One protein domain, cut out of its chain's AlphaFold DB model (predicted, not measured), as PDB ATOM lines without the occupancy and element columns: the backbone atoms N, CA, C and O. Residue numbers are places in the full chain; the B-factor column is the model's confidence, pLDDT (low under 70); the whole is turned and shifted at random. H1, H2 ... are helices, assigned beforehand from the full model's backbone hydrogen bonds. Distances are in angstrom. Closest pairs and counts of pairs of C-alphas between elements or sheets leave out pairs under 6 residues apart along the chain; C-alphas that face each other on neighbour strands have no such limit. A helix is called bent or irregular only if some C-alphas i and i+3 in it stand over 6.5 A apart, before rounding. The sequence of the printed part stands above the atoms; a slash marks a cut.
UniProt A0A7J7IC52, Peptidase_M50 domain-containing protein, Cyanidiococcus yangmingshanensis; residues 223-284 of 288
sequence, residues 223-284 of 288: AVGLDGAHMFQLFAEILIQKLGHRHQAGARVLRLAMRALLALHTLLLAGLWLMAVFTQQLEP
ATOM      1  N   ALA A 223      46.381 -10.248  -5.217       75.81
ATOM      2  CA  ALA A 223      46.036 -10.445  -6.621       75.81
ATOM      3  C   ALA A 223      44.514 -10.401  -6.821       75.81
ATOM      4  O   ALA A 223      43.732 -10.735  -5.928       75.81
ATOM      5  N   VAL A 224      44.074  -9.950  -7.999       70.88
ATOM      6  CA  VAL A 224      42.643  -9.769  -8.297       70.88
ATOM      7  C   VAL A 224      41.908 -11.108  -8.214       70.88
ATOM      8  O   VAL A 224      42.241 -12.039  -8.938       70.88
ATOM      9  N   GLY A 225      40.866 -11.174  -7.381       74.19
ATOM     10  CA  GLY A 225      40.047 -12.377  -7.195       74.19
ATOM     11  C   GLY A 225      40.443 -13.246  -5.998       74.19
ATOM     12  O   GLY A 225      39.762 -14.234  -5.755       74.19
ATOM     13  N   LEU A 226      41.485 -12.862  -5.252       81.94
ATOM     14  CA  LEU A 226      41.896 -13.498  -3.997       81.94
ATOM     15  C   LEU A 226      41.601 -12.591  -2.793       81.94
ATOM     16  O   LEU A 226      41.538 -11.362  -2.923       81.94
ATOM     17  N   ASP A 227      41.470 -13.190  -1.608       84.81
ATOM     18  CA  ASP A 227      41.146 -12.481  -0.359       84.81
ATOM     19  C   ASP A 227      42.190 -11.410   0.010       84.81
ATOM     20  O   ASP A 227      41.860 -10.355   0.561       84.81
ATOM     21  N   GLY A 228      43.450 -11.623  -0.366       82.00
ATOM     22  CA  GLY A 228      44.564 -10.711  -0.136       82.00
ATOM     23  C   GLY A 228      44.364  -9.354  -0.801       82.00
ATOM     24  O   GLY A 228      44.743  -8.329  -0.232       82.00
ATOM     25  N   ALA A 229      43.688  -9.296  -1.955       79.88
ATOM     26  CA  ALA A 229      43.348  -8.021  -2.583       79.88
ATOM     27  C   ALA A 229      42.334  -7.220  -1.753       79.88
ATOM     28  O   ALA A 229      42.443  -5.995  -1.682       79.88
ATOM     29  N   HIS A 230      41.383  -7.889  -1.096       83.94
ATOM     30  CA  HIS A 230      40.420  -7.233  -0.211       83.94
ATOM     31  C   HIS A 230      41.086  -6.734   1.074       83.94
ATOM     32  O   HIS A 230      40.876  -5.582   1.456       83.94
ATOM     33  N   MET A 231      41.952  -7.545   1.692       85.69
ATOM     34  CA  MET A 231      42.732  -7.117   2.861       85.69
ATOM     35  C   MET A 231      43.641  -5.928   2.536       85.69
ATOM     36  O   MET A 231      43.710  -4.966   3.300       85.69
ATOM     37  N   PHE A 232      44.294  -5.951   1.373       84.81
ATOM     38  CA  PHE A 232      45.148  -4.856   0.928       84.81
ATOM     39  C   PHE A 232      44.357  -3.574   0.638       84.81
ATOM     40  O   PHE A 232      44.806  -2.484   0.987       84.81
ATOM     41  N   GLN A 233      43.161  -3.688   0.051       83.25
ATOM     42  CA  GLN A 233      42.257  -2.548  -0.139       83.25
ATOM     43  C   GLN A 233      41.818  -1.942   1.194       83.25
ATOM     44  O   GLN A 233      41.934  -0.731   1.362       83.25
ATOM     45  N   LEU A 234      41.387  -2.765   2.153       87.06
ATOM     46  CA  LEU A 234      41.029  -2.316   3.502       87.06
ATOM     47  C   LEU A 234      42.201  -1.609   4.187       87.06
ATOM     48  O   LEU A 234      42.041  -0.522   4.740       87.06
ATOM     49  N   PHE A 235      43.401  -2.186   4.104       88.00
ATOM     50  CA  PHE A 235      44.606  -1.571   4.647       88.00
ATOM     51  C   PHE A 235      44.890  -0.208   4.003       88.00
ATOM     52  O   PHE A 235      45.150   0.773   4.703       88.00
ATOM     53  N   ALA A 236      44.786  -0.118   2.676       84.25
ATOM     54  CA  ALA A 236      44.954   1.129   1.945       84.25
ATOM     55  C   ALA A 236      43.909   2.180   2.341       84.25
ATOM     56  O   ALA A 236      44.241   3.354   2.495       84.25
ATOM     57  N   GLU A 237      42.655   1.773   2.537       85.38
ATOM     58  CA  GLU A 237      41.575   2.652   2.982       85.38
ATOM     59  C   GLU A 237      41.826   3.193   4.390       85.38
ATOM     60  O   GLU A 237      41.700   4.400   4.598       85.38
ATOM     61  N   ILE A 238      42.268   2.348   5.326       88.56
ATOM     62  CA  ILE A 238      42.666   2.768   6.677       88.56
ATOM     63  C   ILE A 238      43.827   3.771   6.610       88.56
ATOM     64  O   ILE A 238      43.813   4.797   7.298       88.56
ATOM     65  N   LEU A 239      44.822   3.514   5.755       84.38
ATOM     66  CA  LEU A 239      45.967   4.405   5.569       84.38
ATOM     67  C   LEU A 239      45.525   5.773   5.023       84.38
ATOM     68  O   LEU A 239      45.943   6.818   5.520       84.38
ATOM     69  N   ILE A 240      44.628   5.765   4.034       82.31
ATOM     70  CA  ILE A 240      44.055   6.965   3.417       82.31
ATOM     71  C   ILE A 240      43.211   7.758   4.415       82.31
ATOM     72  O   ILE A 240      43.302   8.985   4.438       82.31
ATOM     73  N   GLN A 241      42.416   7.087   5.251       84.81
ATOM     74  CA  GLN A 241      41.627   7.746   6.292       84.81
ATOM     75  C   GLN A 241      42.525   8.498   7.281       84.81
ATOM     76  O   GLN A 241      42.216   9.635   7.642       84.81
ATOM     77  N   LYS A 242      43.678   7.925   7.655       86.00
ATOM     78  CA  LYS A 242      44.647   8.591   8.543       86.00
ATOM     79  C   LYS A 242      45.319   9.826   7.933       86.00
ATOM     80  O   LYS A 242      45.752  10.698   8.680       86.00
ATOM     81  N   LEU A 243      45.391   9.940   6.606       82.50
ATOM     82  CA  LEU A 243      46.052  11.055   5.905       82.50
ATOM     83  C   LEU A 243      45.249  12.376   5.908       82.50
ATOM     84  O   LEU A 243      45.780  13.428   5.533       82.50
ATOM     85  N   GLY A 244      43.996  12.355   6.377       80.00
ATOM     86  CA  GLY A 244      43.156  13.540   6.559       80.00
ATOM     87  C   GLY A 244      42.675  14.200   5.254       80.00
ATOM     88  O   GLY A 244      43.191  13.974   4.159       80.00
ATOM     89  N   HIS A 245      41.664  15.071   5.364       76.19
ATOM     90  CA  HIS A 245      40.973  15.679   4.211       76.19
ATOM     91  C   HIS A 245      41.862  16.536   3.293       76.19
ATOM     92  O   HIS A 245      41.522  16.730   2.128       76.19
ATOM     93  N   ARG A 246      43.016  17.017   3.773       75.56
ATOM     94  CA  ARG A 246      43.932  17.851   2.976       75.56
ATOM     95  C   ARG A 246      44.675  17.079   1.879       75.56
ATOM     96  O   ARG A 246      45.148  17.698   0.934       75.56
ATOM     97  N   HIS A 247      44.711  15.746   1.936       77.81
ATOM     98  CA  HIS A 247      45.475  14.914   0.996       77.81
ATOM     99  C   HIS A 247      44.594  14.114   0.023       77.81
ATOM    100  O   HIS A 247      45.027  13.095  -0.513       77.81
ATOM    101  N   GLN A 248      43.364  14.562  -0.263       77.25
ATOM    102  CA  GLN A 248      42.450  13.835  -1.158       77.25
ATOM    103  C   GLN A 248      43.021  13.581  -2.562       77.25
ATOM    104  O   GLN A 248      42.753  12.528  -3.138       77.25
ATOM    105  N   ALA A 249      43.812  14.510  -3.109       80.19
ATOM    106  CA  ALA A 249      44.500  14.303  -4.384       80.19
ATOM    107  C   ALA A 249      45.546  13.177  -4.276       80.19
ATOM    108  O   ALA A 249      45.527  12.244  -5.078       80.19
ATOM    109  N   GLY A 250      46.371  13.196  -3.222       81.25
ATOM    110  CA  GLY A 250      47.347  12.142  -2.932       81.25
ATOM    111  C   GLY A 250      46.695  10.773  -2.723       81.25
ATOM    112  O   GLY A 250      47.153   9.779  -3.275       81.25
ATOM    113  N   ALA A 251      45.552  10.719  -2.037       77.62
ATOM    114  CA  ALA A 251      44.790   9.487  -1.838       77.62
ATOM    115  C   ALA A 251      44.219   8.891  -3.139       77.62
ATOM    116  O   ALA A 251      44.013   7.679  -3.223       77.62
ATOM    117  N   ARG A 252      43.923   9.717  -4.155       81.56
ATOM    118  CA  ARG A 252      43.505   9.226  -5.482       81.56
ATOM    119  C   ARG A 252      44.692   8.666  -6.254       81.56
ATOM    120  O   ARG A 252      44.575   7.574  -6.802       81.56
ATOM    121  N   VAL A 253      45.823   9.375  -6.247       84.38
ATOM    122  CA  VAL A 253      47.068   8.920  -6.889       84.38
ATOM    123  C   VAL A 253      47.537   7.605  -6.268       84.38
ATOM    124  O   VAL A 253      47.805   6.656  -6.995       84.38
ATOM    125  N   LEU A 254      47.529   7.504  -4.936       80.44
ATOM    126  CA  LEU A 254      47.902   6.287  -4.215       80.44
ATOM    127  C   LEU A 254      46.981   5.107  -4.559       80.44
ATOM    128  O   LEU A 254      47.464   4.008  -4.820       80.44
ATOM    129  N   ARG A 255      45.660   5.332  -4.636       80.06
ATOM    130  CA  ARG A 255      44.703   4.299  -5.074       80.06
ATOM    131  C   ARG A 255      44.962   3.832  -6.501       80.06
ATOM    132  O   ARG A 255      44.863   2.638  -6.775       80.06
ATOM    133  N   LEU A 256      45.273   4.756  -7.409       83.81
ATOM    134  CA  LEU A 256      45.567   4.421  -8.800       83.81
ATOM    135  C   LEU A 256      46.876   3.629  -8.908       83.81
ATOM    136  O   LEU A 256      46.907   2.597  -9.574       83.81
ATOM    137  N   ALA A 257      47.913   4.064  -8.189       82.62
ATOM    138  CA  ALA A 257      49.205   3.391  -8.120       82.62
ATOM    139  C   ALA A 257      49.077   1.971  -7.553       82.62
ATOM    140  O   ALA A 257      49.600   1.030  -8.140       82.62
ATOM    141  N   MET A 258      48.312   1.786  -6.472       79.19
ATOM    142  CA  MET A 258      48.053   0.459  -5.910       79.19
ATOM    143  C   MET A 258      47.310  -0.458  -6.882       79.19
ATOM    144  O   MET A 258      47.666  -1.625  -7.004       79.19
ATOM    145  N   ARG A 259      46.304   0.051  -7.608       81.88
ATOM    146  CA  ARG A 259      45.599  -0.738  -8.633       81.88
ATOM    147  C   ARG A 259      46.523  -1.137  -9.781       81.88
ATOM    148  O   ARG A 259      46.461  -2.278 -10.226       81.88
ATOM    149  N   ALA A 260      47.378  -0.220 -10.236       82.00
ATOM    150  CA  ALA A 260      48.361  -0.501 -11.277       82.00
ATOM    151  C   ALA A 260      49.382  -1.554 -10.818       82.00
ATOM    152  O   ALA A 260      49.655  -2.496 -11.555       82.00
ATOM    153  N   LEU A 261      49.878  -1.442  -9.580       81.06
ATOM    154  CA  LEU A 261      50.801  -2.409  -8.987       81.06
ATOM    155  C   LEU A 261      50.166  -3.802  -8.877       81.06
ATOM    156  O   LEU A 261      50.786  -4.791  -9.259       81.06
ATOM    157  N   LEU A 262      48.915  -3.877  -8.416       77.38
ATOM    158  CA  LEU A 262      48.165  -5.128  -8.290       77.38
ATOM    159  C   LEU A 262      47.939  -5.795  -9.660       77.38
ATOM    160  O   LEU A 262      48.108  -7.005  -9.807       77.38
ATOM    161  N   ALA A 263      47.599  -5.002 -10.683       79.31
ATOM    162  CA  ALA A 263      47.441  -5.483 -12.052       79.31
ATOM    163  C   ALA A 263      48.769  -5.995 -12.635       79.31
ATOM    164  O   ALA A 263      48.807  -7.091 -13.191       79.31
ATOM    165  N   LEU A 264      49.862  -5.246 -12.453       81.56
ATOM    166  CA  LEU A 264      51.198  -5.645 -12.899       81.56
ATOM    167  C   LEU A 264      51.655  -6.941 -12.219       81.56
ATOM    168  O   LEU A 264      52.159  -7.840 -12.886       81.56
ATOM    169  N   HIS A 265      51.437  -7.065 -10.908       79.81
ATOM    170  CA  HIS A 265      51.777  -8.273 -10.161       79.81
ATOM    171  C   HIS A 265      50.971  -9.489 -10.640       79.81
ATOM    172  O   HIS A 265      51.532 -10.565 -10.835       79.81
ATOM    173  N   THR A 266      49.676  -9.301 -10.917       76.31
ATOM    174  CA  THR A 266      48.811 -10.356 -11.470       76.31
ATOM    175  C   THR A 266      49.300 -10.814 -12.851       76.31
ATOM    176  O   THR A 266      49.366 -12.013 -13.112       76.31
ATOM    177  N   LEU A 267      49.700  -9.880 -13.724       80.62
ATOM    178  CA  LEU A 267      50.274 -10.203 -15.036       80.62
ATOM    179  C   LEU A 267      51.607 -10.953 -14.917       80.62
ATOM    180  O   LEU A 267      51.845 -11.894 -15.670       80.62
ATOM    181  N   LEU A 268      52.455 -10.570 -13.959       80.69
ATOM    182  CA  LEU A 268      53.738 -11.228 -13.718       80.69
ATOM    183  C   LEU A 268      53.549 -12.665 -13.215       80.69
ATOM    184  O   LEU A 268      54.204 -13.572 -13.721       80.69
ATOM    185  N   LEU A 269      52.614 -12.893 -12.287       77.56
ATOM    186  CA  LEU A 269      52.254 -14.239 -11.826       77.56
ATOM    187  C   LEU A 269      51.693 -15.103 -12.960       77.56
ATOM    188  O   LEU A 269      52.104 -16.251 -13.108       77.56
ATOM    189  N   ALA A 270      50.805 -14.548 -13.791       77.81
ATOM    190  CA  ALA A 270      50.287 -15.251 -14.961       77.81
ATOM    191  C   ALA A 270      51.407 -15.609 -15.953       77.81
ATOM    192  O   ALA A 270      51.431 -16.726 -16.462       77.81
ATOM    193  N   GLY A 271      52.361 -14.700 -16.184       82.44
ATOM    194  CA  GLY A 271      53.525 -14.942 -17.040       82.44
ATOM    195  C   GLY A 271      54.464 -16.022 -16.495       82.44
ATOM    196  O   GLY A 271      54.881 -16.900 -17.249       82.44
ATOM    197  N   LEU A 272      54.753 -16.007 -15.189       78.25
ATOM    198  CA  LEU A 272      55.552 -17.047 -14.529       78.25
ATOM    199  C   LEU A 272      54.863 -18.412 -14.580       78.25
ATOM    200  O   LEU A 272      55.516 -19.413 -14.857       78.25
ATOM    201  N   TRP A 273      53.548 -18.455 -14.359       81.25
ATOM    202  CA  TRP A 273      52.769 -19.684 -14.489       81.25
ATOM    203  C   TRP A 273      52.804 -20.223 -15.922       81.25
ATOM    204  O   TRP A 273      53.073 -21.403 -16.124       81.25
ATOM    205  N   LEU A 274      52.617 -19.356 -16.922       79.62
ATOM    206  CA  LEU A 274      52.695 -19.735 -18.334       79.62
ATOM    207  C   LEU A 274      54.079 -20.312 -18.674       79.62
ATOM    208  O   LEU A 274      54.172 -21.349 -19.322       79.62
ATOM    209  N   MET A 275      55.150 -19.674 -18.190       84.38
ATOM    210  CA  MET A 275      56.523 -20.164 -18.346       84.38
ATOM    211  C   MET A 275      56.738 -21.520 -17.671       84.38
ATOM    212  O   MET A 275      57.372 -22.392 -18.258       84.38
ATOM    213  N   ALA A 276      56.196 -21.735 -16.470       73.56
ATOM    214  CA  ALA A 276      56.273 -23.026 -15.787       73.56
ATOM    215  C   ALA A 276      55.555 -24.134 -16.579       73.56
ATOM    216  O   ALA A 276      56.098 -25.218 -16.761       73.56
ATOM    217  N   VAL A 277      54.369 -23.844 -17.123       75.06
ATOM    218  CA  VAL A 277      53.627 -24.787 -17.976       75.06
ATOM    219  C   VAL A 277      54.404 -25.094 -19.257       75.06
ATOM    220  O   VAL A 277      54.543 -26.259 -19.624       75.06
ATOM    221  N   PHE A 278      54.957 -24.076 -19.922       80.25
ATOM    222  CA  PHE A 278      55.749 -24.285 -21.134       80.25
ATOM    223  C   PHE A 278      57.036 -25.056 -20.862       80.25
ATOM    224  O   PHE A 278      57.378 -25.933 -21.641       80.25
ATOM    225  N   THR A 279      57.734 -24.781 -19.760       77.88
ATOM    226  CA  THR A 279      58.962 -25.507 -19.399       77.88
ATOM    227  C   THR A 279      58.690 -26.968 -19.049       77.88
ATOM    228  O   THR A 279      59.456 -27.822 -19.477       77.88
ATOM    229  N   GLN A 280      57.566 -27.281 -18.393       74.12
ATOM    230  CA  GLN A 280      57.142 -28.670 -18.163       74.12
ATOM    231  C   GLN A 280      56.756 -29.407 -19.451       74.12
ATOM    232  O   GLN A 280      56.986 -30.605 -19.560       74.12
ATOM    233  N   GLN A 281      56.182 -28.715 -20.440       70.31
ATOM    234  CA  GLN A 281      55.900 -29.312 -21.753       70.31
ATOM    235  C   GLN A 281      57.136 -29.405 -22.656       70.31
ATOM    236  O   GLN A 281      57.133 -30.166 -23.622       70.31
ATOM    237  N   LEU A 282      58.170 -28.613 -22.366       61.56
ATOM    238  CA  LEU A 282      59.418 -28.563 -23.121       61.56
ATOM    239  C   LEU A 282      60.499 -29.489 -22.572       61.56
ATOM    240  O   LEU A 282      61.516 -29.598 -23.246       61.56
ATOM    241  N   GLU A 283      60.308 -30.155 -21.426       54.28
ATOM    242  CA  GLU A 283      61.088 -31.349 -21.086       54.28
ATOM    243  C   GLU A 283      60.677 -32.449 -22.070       54.28
ATOM    244  O   GLU A 283      59.624 -33.072 -21.910       54.28
ATOM    245  N   PRO A 284      61.447 -32.667 -23.153       50.19
ATOM    246  CA  PRO A 284      61.116 -33.708 -24.097       50.19
ATOM    247  C   PRO A 284      61.334 -35.027 -23.368       50.19
ATOM    248  O   PRO A 284      62.198 -35.132 -22.496       50.19
TER     249      PRO A 284
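AT A GLANCE: This is residues 223 to 284 of the 288 residues of the protein "Peptidase_M50 domain-containing protein" of Cyanidiococcus yangmingshanensis (UniProt A0A7J7IC52). A short helix, H1, is folded back beside the first part of a much longer one, H2, the two making a narrow, loose V that is closed at a tight turn. Residues 223 to 226, before H1, bend back towards H2, and at the other end residues 270 to 284 stick out as a free arm that makes much of the length. The printed part has 62 residues with two named helices, H1 then H2, and no named strand, and its class is all helix. It is extended, with a radius of gyration of the C-alphas of 16.9 A and spans of 61 by 20 by 12 A.

HOW THE PARTS SIT: H1, residues 227 to 242, and H2, residues 245 to 282, are close but not clearly touching, with 2 pairs of C-alphas within 8 A. Their closest C-alphas, those of Ile 240 and Ala 251, are 5.9 A apart. They run opposite ways at a shallow tilt of 20 degrees, and their centres are 15.8 A apart. H2 is irregular, with C-alphas 246 and 249 8.2 A apart, and has a kink of 31 degrees near residue 252. Every O i to N i+4 pair is within hydrogen-bond range in H1, and 32 of 34 are in H2.

IN THESE COORDINATES: H1 begins at C-alpha 227 at (41.146, -12.481, -0.359) and measures 23.1 A from first to last C-alpha. H2 begins at C-alpha 245 at (40.973, 15.679, 4.211), ends at C-alpha 282 at (59.418, -28.563, -23.121) and measures 55.2 A.

THE WHOLE: The C-alphas of Arg 246 and Pro 284, the two farthest apart, are 60.7 A apart. Residues 270 to 284, of which 270 to 282 belong to H2, stand free. The body without them spans 36 by 18 by 9 A. The printed part has no cut, and the link from H1 to H2 is tight. Mean pLDDT of the printed part is 79.3, with residues 282 to 284 under 70.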